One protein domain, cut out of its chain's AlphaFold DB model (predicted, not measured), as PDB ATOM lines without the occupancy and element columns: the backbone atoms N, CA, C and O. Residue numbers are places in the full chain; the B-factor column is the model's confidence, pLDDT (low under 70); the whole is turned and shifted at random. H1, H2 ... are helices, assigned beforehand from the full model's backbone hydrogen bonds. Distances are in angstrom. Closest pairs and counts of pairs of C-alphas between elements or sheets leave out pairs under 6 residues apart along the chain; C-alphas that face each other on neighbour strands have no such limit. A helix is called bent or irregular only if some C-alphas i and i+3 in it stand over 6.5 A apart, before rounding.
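AT A GLANCE: This is residues 57 to 113 of the 127 residues of the protein "Serine protease inhibitor, serpin" of Culex quinquefasciatus (UniProt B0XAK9). Three helices make an elongated, rather open V with a short third member: H3 and H1 run opposite ways along the long axis, meet where H1 ends and H3 begins, and spread apart toward the other ends. H1 is in the middle; the shorter H2 folds back on its second half as a hairpin, on a different side from H3, and the loop from H1 to H2 makes one far end of the long axis, opposite the last residues of H3. The printed part has 57 residues with three named helices, in the order H1, H2, H3, and no named strand. Its class is all helix, with 40 of the 57 printed residues in the helices. The whole is only just compact, close to loose, with a radius of gyration of the C-alphas of 11.8 A and spans of 39 by 20 by 18 A.

HOW THE PARTS SIT: Begin with H3, residues 97 to 112, the longest helix, and look from it to H1, residues 58 to 71. H3 touches H1 with residues 97 to 104 alone. The closest C-alphas of the two are those of Leu 97 and Glu 70, 7.0 A apart. Their lines stand at a steep tilt of 38 degrees, and they run opposite ways; their centres are 11.0 A apart. Now look from H1 to H2, residues 82 to 91, which touches it with 10 pairs of C-alphas within 8 A. The closest C-alphas are those of Tyr 69 and Leu 87, 5.8 A apart, and the centres are 10.8 A apart. H1 and H2 form a helical hairpin, two helices that follow each other and run opposite ways, at a steep tilt of 36 degrees, only just past shallow. H2 and H3 are close but not clearly touching, with 2 pairs of C-alphas within 8 A. Their closest C-alphas, those of Leu 91 and Thr 100, are 7.0 A apart. H2 and H3 run the same way at a steep tilt of 44 degrees, with their centres 17.3 A apart. In H1, H2 and H3, every backbone O i to N i+4 pair is within hydrogen-bond range.

IN THESE COORDINATES: Find C-alpha 97 at (-6.592, -29.647, -43.887), where H3 begins; from there x rises to C-alpha 112 at (13.053, -38.228, -49.271). H3 has 16 residues, Leu 97 to Leu 112, and is 22.1 A from first to last C-alpha. For H1, find C-alpha 58 at (12.198, -25.243, -40.072); here x falls as you read on, to C-alpha 71 at (-4.767, -34.415, -34.664). H1 has 14 residues, Pro 58 to Ala 71, over 20.0 A. H2 has 10 residues, Leu 82 to Leu 91, and its first and last C-alphas are 14.4 A apart. None of the three helices is bent or irregular.

THE WHOLE: The two C-alphas farthest apart are those of Ile 78, between H1 and H2, and Ser 113, the last printed residue, at 39.1 A. The first and last printed C-alphas, those of Ser 57 and Ser 113, are 17.7 A apart. The printed part has no cut. No link is long: H1 to H2 is a short link of 10 residues, and H2 to H3 is a tight link of 5. Look in the B-factor column for the model's confidence: the mean pLDDT of the printed part is 85.7. It drops under 70 in six residues, 74 to 79, which lie in the link from H1 to H2. The helices have mean pLDDT values of 93 for H1, 90 for H2 and 90 for H3.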
ATOM      1  N   SER A  57      16.086 -27.378 -38.731       95.06
ATOM      2  CA  SER A  57      15.241 -27.623 -39.898       95.06
ATOM      3  C   SER A  57      13.842 -27.032 -39.661       95.06
ATOM      4  O   SER A  57      13.006 -27.685 -39.027       95.06
ATOM      5  N   PRO A  58      13.544 -25.813 -40.155       94.69
ATOM      6  CA  PRO A  58      12.198 -25.243 -40.072       94.69
ATOM      7  C   PRO A  58      11.136 -26.110 -40.758       94.69
ATOM      8  O   PRO A  58      10.007 -26.209 -40.280       94.69
ATOM      9  N   PHE A  59      11.518 -26.814 -41.828       92.62
ATOM     10  CA  PHE A  59      10.641 -27.748 -42.527       92.62
ATOM     11  C   PHE A  59      10.176 -28.891 -41.617       92.62
ATOM     12  O   PHE A  59       8.980 -29.160 -41.532       92.62
ATOM     13  N   SER A  60      11.088 -29.515 -40.864       94.38
ATOM     14  CA  SER A  60      10.732 -30.581 -39.917       94.38
ATOM     15  C   SER A  60       9.792 -30.081 -38.813       94.38
ATOM     16  O   SER A  60       8.883 -30.804 -38.405       94.38
ATOM     17  N   VAL A  61       9.951 -28.829 -38.369       95.94
ATOM     18  CA  VAL A  61       9.031 -28.199 -37.407       95.94
ATOM     19  C   VAL A  61       7.641 -28.004 -38.016       95.94
ATOM     20  O   VAL A  61       6.650 -28.332 -37.368       95.94
ATOM     21  N   LYS A  62       7.539 -27.549 -39.272       93.94
ATOM     22  CA  LYS A  62       6.243 -27.450 -39.968       93.94
ATOM     23  C   LYS A  62       5.545 -28.802 -40.096       93.94
ATOM     24  O   LYS A  62       4.338 -28.861 -39.895       93.94
ATOM     25  N   ILE A  63       6.281 -29.883 -40.369       93.88
ATOM     26  CA  ILE A  63       5.710 -31.239 -40.392       93.88
ATOM     27  C   ILE A  63       5.116 -31.605 -39.029       93.88
ATOM     28  O   ILE A  63       3.983 -32.077 -38.967       93.88
ATOM     29  N   LEU A  64       5.830 -31.334 -37.932       95.31
ATOM     30  CA  LEU A  64       5.307 -31.578 -36.585       95.31
ATOM     31  C   LEU A  64       4.020 -30.779 -36.317       95.31
ATOM     32  O   LEU A  64       3.044 -31.329 -35.810       95.31
ATOM     33  N   LEU A  65       3.997 -29.499 -36.692       95.06
ATOM     34  CA  LEU A  65       2.808 -28.652 -36.561       95.06
ATOM     35  C   LEU A  65       1.649 -29.137 -37.447       95.06
ATOM     36  O   LEU A  65       0.501 -29.095 -37.013       95.06
ATOM     37  N   ALA A  66       1.930 -29.640 -38.651       92.75
ATOM     38  CA  ALA A  66       0.925 -30.222 -39.538       92.75
ATOM     39  C   ALA A  66       0.309 -31.498 -38.955       92.75
ATOM     40  O   ALA A  66      -0.907 -31.660 -39.000       92.75
ATOM     41  N   LEU A  67       1.112 -32.360 -38.324       92.81
ATOM     42  CA  LEU A  67       0.602 -33.536 -37.611       92.81
ATOM     43  C   LEU A  67      -0.294 -33.143 -36.429       92.81
ATOM     44  O   LEU A  67      -1.348 -33.743 -36.229       92.81
ATOM     45  N   LEU A  68       0.079 -32.104 -35.673       92.38
ATOM     46  CA  LEU A  68      -0.769 -31.550 -34.611       92.38
ATOM     47  C   LEU A  68      -2.062 -30.947 -35.167       92.38
ATOM     48  O   LEU A  68      -3.114 -31.082 -34.548       92.38
ATOM     49  N   TYR A  69      -2.004 -30.311 -36.338       91.25
ATOM     50  CA  TYR A  69      -3.181 -29.764 -37.005       91.25
ATOM     51  C   TYR A  69      -4.141 -30.877 -37.433       91.25
ATOM     52  O   TYR A  69      -5.338 -30.782 -37.160       91.25
ATOM     53  N   GLU A  70      -3.619 -31.972 -37.994       88.44
ATOM     54  CA  GLU A  70      -4.406 -33.174 -38.290       88.44
ATOM     55  C   GLU A  70      -5.032 -33.778 -37.027       88.44
ATOM     56  O   GLU A  70      -6.226 -34.078 -37.024       88.44
ATOM     57  N   ALA A  71      -4.270 -33.890 -35.937       88.44
ATOM     58  CA  ALA A  71      -4.767 -34.415 -34.664       88.44
ATOM     59  C   ALA A  71      -5.763 -33.475 -33.958       88.44
ATOM     60  O   ALA A  71      -6.581 -33.928 -33.162       88.44
ATOM     61  N   SER A  72      -5.721 -32.172 -34.255       86.00
ATOM     62  CA  SER A  72      -6.660 -31.179 -33.712       86.00
ATOM     63  C   SER A  72      -8.059 -31.257 -34.335       86.00
ATOM     64  O   SER A  72      -8.962 -30.532 -33.911       86.00
ATOM     65  N   ASN A  73      -8.251 -32.114 -35.347       70.00
ATOM     66  CA  ASN A  73      -9.524 -32.283 -36.027       70.00
ATOM     67  C   ASN A  73     -10.531 -33.070 -35.163       70.00
ATOM     68  O   ASN A  73     -10.473 -34.291 -35.072       70.00
ATOM     69  N   ASP A  74     -11.449 -32.320 -34.556       61.75
ATOM     70  CA  ASP A  74     -12.759 -32.679 -34.001       61.75
ATOM     71  C   ASP A  74     -12.921 -34.094 -33.432       61.75
ATOM     72  O   ASP A  74     -13.550 -34.968 -34.022       61.75
ATOM     73  N   ALA A  75     -12.502 -34.255 -32.177       49.84
ATOM     74  CA  ALA A  75     -12.955 -35.353 -31.327       49.84
ATOM     75  C   ALA A  75     -14.405 -35.176 -30.804       49.84
ATOM     76  O   ALA A  75     -14.858 -36.012 -30.028       49.84
ATOM     77  N   ALA A  76     -15.143 -34.107 -31.162       49.69
ATOM     78  CA  ALA A  76     -16.403 -33.803 -30.461       49.69
ATOM     79  C   ALA A  76     -17.484 -32.960 -31.186       49.69
ATOM     80  O   ALA A  76     -18.410 -32.517 -30.517       49.69
ATOM     81  N   ASN A  77     -17.447 -32.724 -32.507       54.00
ATOM     82  CA  ASN A  77     -18.455 -31.879 -33.199       54.00
ATOM     83  C   ASN A  77     -18.625 -30.451 -32.603       54.00
ATOM     84  O   ASN A  77     -19.693 -29.853 -32.725       54.00
ATOM     85  N   ILE A  78     -17.593 -29.889 -31.956       58.69
ATOM     86  CA  ILE A  78     -17.644 -28.572 -31.291       58.69
ATOM     87  C   ILE A  78     -16.822 -27.536 -32.076       58.69
ATOM     88  O   ILE A  78     -15.844 -27.017 -31.559       58.69
ATOM     89  N   GLY A  79     -17.205 -27.226 -33.317       64.81
ATOM     90  CA  GLY A  79     -16.648 -26.095 -34.084       64.81
ATOM     91  C   GLY A  79     -15.111 -26.041 -34.244       64.81
ATOM     92  O   GLY A  79     -14.377 -26.952 -33.883       64.81
ATOM     93  N   GLU A  80     -14.595 -24.954 -34.829       75.69
ATOM     94  CA  GLU A  80     -13.143 -24.738 -34.951       75.69
ATOM     95  C   GLU A  80     -12.555 -24.345 -33.583       75.69
ATOM     96  O   GLU A  80     -12.919 -23.316 -33.010       75.69
ATOM     97  N   THR A  81     -11.625 -25.145 -33.055       85.69
ATOM     98  CA  THR A  81     -10.890 -24.793 -31.830       85.69
ATOM     99  C   THR A  81      -9.848 -23.703 -32.103       85.69
ATOM    100  O   THR A  81      -9.316 -23.592 -33.211       85.69
ATOM    101  N   LEU A  82      -9.487 -22.919 -31.077       89.50
ATOM    102  CA  LEU A  82      -8.419 -21.914 -31.191       89.50
ATOM    103  C   LEU A  82      -7.097 -22.536 -31.663       89.50
ATOM    104  O   LEU A  82      -6.424 -21.979 -32.522       89.50
ATOM    105  N   THR A  83      -6.755 -23.728 -31.170       89.62
ATOM    106  CA  THR A  83      -5.557 -24.462 -31.594       89.62
ATOM    107  C   THR A  83      -5.585 -24.791 -33.086       89.62
ATOM    108  O   THR A  83      -4.602 -24.542 -33.782       89.62
ATOM    109  N   LYS A  84      -6.716 -25.298 -33.596       88.88
ATOM    110  CA  LYS A  84      -6.901 -25.618 -35.021       88.88
ATOM    111  C   LYS A  84      -6.724 -24.372 -35.891       88.88
ATOM    112  O   LYS A  84      -6.023 -24.422 -36.900       88.88
ATOM    113  N   ARG A  85      -7.290 -23.242 -35.455       89.75
ATOM    114  CA  ARG A  85      -7.159 -21.948 -36.135       89.75
ATOM    115  C   ARG A  85      -5.707 -21.474 -36.209       89.75
ATOM    116  O   ARG A  85      -5.245 -21.137 -37.295       89.75
ATOM    117  N   GLU A  86      -4.988 -21.447 -35.088       91.69
ATOM    118  CA  GLU A  86      -3.599 -20.964 -35.060       91.69
ATOM    119  C   GLU A  86      -2.665 -21.859 -35.885       91.69
ATOM    120  O   GLU A  86      -1.832 -21.365 -36.647       91.69
ATOM    121  N   LEU A  87      -2.850 -23.182 -35.819       92.56
ATOM    122  CA  LEU A  87      -2.084 -24.121 -36.640       92.56
ATOM    123  C   LEU A  87      -2.356 -23.925 -38.139       92.56
ATOM    124  O   LEU A  87      -1.413 -23.903 -38.933       92.56
ATOM    125  N   ARG A  88      -3.617 -23.702 -38.531       90.44
ATOM    126  CA  ARG A  88      -3.980 -23.372 -39.917       90.44
ATOM    127  C   ARG A  88      -3.300 -22.087 -40.388       90.44
ATOM    128  O   ARG A  88      -2.741 -22.074 -41.479       90.44
ATOM    129  N   LEU A  89      -3.307 -21.029 -39.573       90.00
ATOM    130  CA  LEU A  89      -2.685 -19.743 -39.918       90.00
ATOM    131  C   LEU A  89      -1.175 -19.854 -40.152       90.00
ATOM    132  O   LEU A  89      -0.634 -19.136 -40.988       90.00
ATOM    133  N   VAL A  90      -0.497 -20.749 -39.439       89.81
ATOM    134  CA  VAL A  90       0.943 -20.973 -39.610       89.81
ATOM    135  C   VAL A  90       1.254 -21.806 -40.858       89.81
ATOM    136  O   VAL A  90       2.240 -21.540 -41.548       89.81
ATOM    137  N   LEU A  91       0.441 -22.826 -41.138       89.25
ATOM    138  CA  LEU A  91       0.729 -23.819 -42.174       89.25
ATOM    139  C   LEU A  91       0.192 -23.405 -43.546       89.25
ATOM    140  O   LEU A  91       0.952 -23.382 -44.511       89.25
ATOM    141  N   GLU A  92      -1.095 -23.070 -43.619       83.12
ATOM    142  CA  GLU A  92      -1.819 -22.711 -44.842       83.12
ATOM    143  C   GLU A  92      -2.903 -21.662 -44.512       83.12
ATOM    144  O   GLU A  92      -4.073 -22.016 -44.332       83.12
ATOM    145  N   PRO A  93      -2.564 -20.356 -44.447       78.31
ATOM    146  CA  PRO A  93      -3.512 -19.306 -44.056       78.31
ATOM    147  C   PRO A  93      -4.822 -19.309 -44.859       78.31
ATOM    148  O   PRO A  93      -5.885 -19.018 -44.310       78.31
ATOM    149  N   ASN A  94      -4.730 -19.682 -46.141       79.88
ATOM    150  CA  ASN A  94      -5.832 -19.719 -47.104       79.88
ATOM    151  C   ASN A  94      -6.260 -21.150 -47.486       79.88
ATOM    152  O   ASN A  94      -7.075 -21.310 -48.390       79.88
ATOM    153  N   GLY A  95      -5.683 -22.176 -46.855       80.25
ATOM    154  CA  GLY A  95      -5.934 -23.578 -47.185       80.25
ATOM    155  C   GLY A  95      -6.754 -24.304 -46.124       80.25
ATOM    156  O   GLY A  95      -6.954 -23.828 -45.002       80.25
ATOM    157  N   ASN A  96      -7.223 -25.493 -46.485       84.50
ATOM    158  CA  ASN A  96      -7.860 -26.433 -45.571       84.50
ATOM    159  C   ASN A  96      -6.896 -27.576 -45.181       84.50
ATOM    160  O   ASN A  96      -5.728 -27.627 -45.581       84.50
ATOM    161  N   LEU A  97      -7.380 -28.505 -44.356       87.44
ATOM    162  CA  LEU A  97      -6.592 -29.647 -43.887       87.44
ATOM    163  C   LEU A  97      -6.107 -30.559 -45.028       87.44
ATOM    164  O   LEU A  97      -4.982 -31.050 -44.988       87.44
ATOM    165  N   ASN A  98      -6.924 -30.761 -46.062       89.06
ATOM    166  CA  ASN A  98      -6.571 -31.596 -47.211       89.06
ATOM    167  C   ASN A  98      -5.499 -30.933 -48.084       89.06
ATOM    168  O   ASN A  98      -4.596 -31.625 -48.559       89.06
ATOM    169  N   ASP A  99      -5.559 -29.610 -48.247       89.62
ATOM    170  CA  ASP A  99      -4.533 -28.845 -48.966       89.62
ATOM    171  C   ASP A  99      -3.188 -28.958 -48.237       89.62
ATOM    172  O   ASP A  99      -2.163 -29.275 -48.843       89.62
ATOM    173  N   THR A 100      -3.226 -28.802 -46.908       89.19
ATOM    174  CA  THR A 100      -2.068 -28.969 -46.017       89.19
ATOM    175  C   THR A 100      -1.460 -30.364 -46.184       89.19
ATOM    176  O   THR A 100      -0.272 -30.499 -46.482       89.19
ATOM    177  N   ARG A 101      -2.282 -31.417 -46.073       90.19
ATOM    178  CA  ARG A 101      -1.843 -32.811 -46.220       90.19
ATOM    179  C   ARG A 101      -1.194 -33.070 -47.576       90.19
ATOM    180  O   ARG A 101      -0.113 -33.651 -47.640       90.19
ATOM    181  N   SER A 102      -1.843 -32.634 -48.653       91.94
ATOM    182  CA  SER A 102      -1.366 -32.854 -50.024       91.94
ATOM    183  C   SER A 102      -0.018 -32.174 -50.253       91.94
ATOM    184  O   SER A 102       0.916 -32.787 -50.775       91.94
ATOM    185  N   LYS A 103       0.117 -30.931 -49.787       90.56
ATOM    186  CA  LYS A 103       1.337 -30.139 -49.938       90.56
ATOM    187  C   LYS A 103       2.515 -30.709 -49.155       90.56
ATOM    188  O   LYS A 103       3.584 -30.908 -49.729       90.56
ATOM    189  N   TYR A 104       2.336 -31.015 -47.869       92.00
ATOM    190  CA  TYR A 104       3.435 -31.560 -47.065       92.00
ATOM    191  C   TYR A 104       3.815 -32.982 -47.477       92.00
ATOM    192  O   TYR A 104       4.995 -33.321 -47.416       92.00
ATOM    193  N   ARG A 105       2.867 -33.784 -47.979       92.88
ATOM    194  CA  ARG A 105       3.176 -35.085 -48.580       92.88
ATOM    195  C   ARG A 105       4.053 -34.939 -49.822       92.88
ATOM    196  O   ARG A 105       5.102 -35.563 -49.881       92.88
ATOM    197  N   MET A 106       3.691 -34.050 -50.747       91.19
ATOM    198  CA  MET A 106       4.501 -33.772 -51.939       91.19
ATOM    199  C   MET A 106       5.921 -33.302 -51.582       91.19
ATOM    200  O   MET A 106       6.896 -33.731 -52.198       91.19
ATOM    201  N   PHE A 107       6.058 -32.442 -50.570       90.12
ATOM    202  CA  PHE A 107       7.372 -31.983 -50.116       90.12
ATOM    203  C   PHE A 107       8.192 -33.084 -49.444       90.12
ATOM    204  O   PHE A 107       9.391 -33.173 -49.702       90.12
ATOM    205  N   LEU A 108       7.569 -33.926 -48.615       91.44
ATOM    206  CA  LEU A 108       8.236 -35.076 -48.005       91.44
ATOM    207  C   LEU A 108       8.695 -36.079 -49.061       91.44
ATOM    208  O   LEU A 108       9.855 -36.482 -49.037       91.44
ATOM    209  N   ASP A 109       7.826 -36.424 -50.009       91.69
ATOM    210  CA  ASP A 109       8.147 -37.352 -51.093       91.69
ATOM    211  C   ASP A 109       9.306 -36.806 -51.942       91.69
ATOM    212  O   ASP A 109      10.246 -37.533 -52.247       91.69
ATOM    213  N   SER A 110       9.305 -35.504 -52.247       87.81
ATOM    214  CA  SER A 110      10.406 -34.853 -52.969       87.81
ATOM    215  C   SER A 110      11.719 -34.869 -52.177       87.81
ATOM    216  O   SER A 110      12.763 -35.229 -52.726       87.81
ATOM    217  N   ALA A 111      11.679 -34.534 -50.883       87.00
ATOM    218  CA  ALA A 111      12.864 -34.456 -50.029       87.00
ATOM    219  C   ALA A 111      13.477 -35.828 -49.709       87.00
ATOM    220  O   ALA A 111      14.692 -35.935 -49.551       87.00
ATOM    221  N   LEU A 112      12.640 -36.862 -49.596       87.56
ATOM    222  CA  LEU A 112      13.053 -38.228 -49.271       87.56
ATOM    223  C   LEU A 112      13.234 -39.106 -50.510       87.56
ATOM    224  O   LEU A 112      13.739 -40.223 -50.386       87.56
ATOM    225  N   SER A 113      12.839 -38.626 -51.696       83.75
ATOM    226  CA  SER A 113      13.069 -39.359 -52.938       83.75
ATOM    227  C   SER A 113      14.568 -39.649 -53.096       83.75
ATOM    228  O   SER A 113      15.390 -38.729 -53.015       83.75
TER     229      SER A 113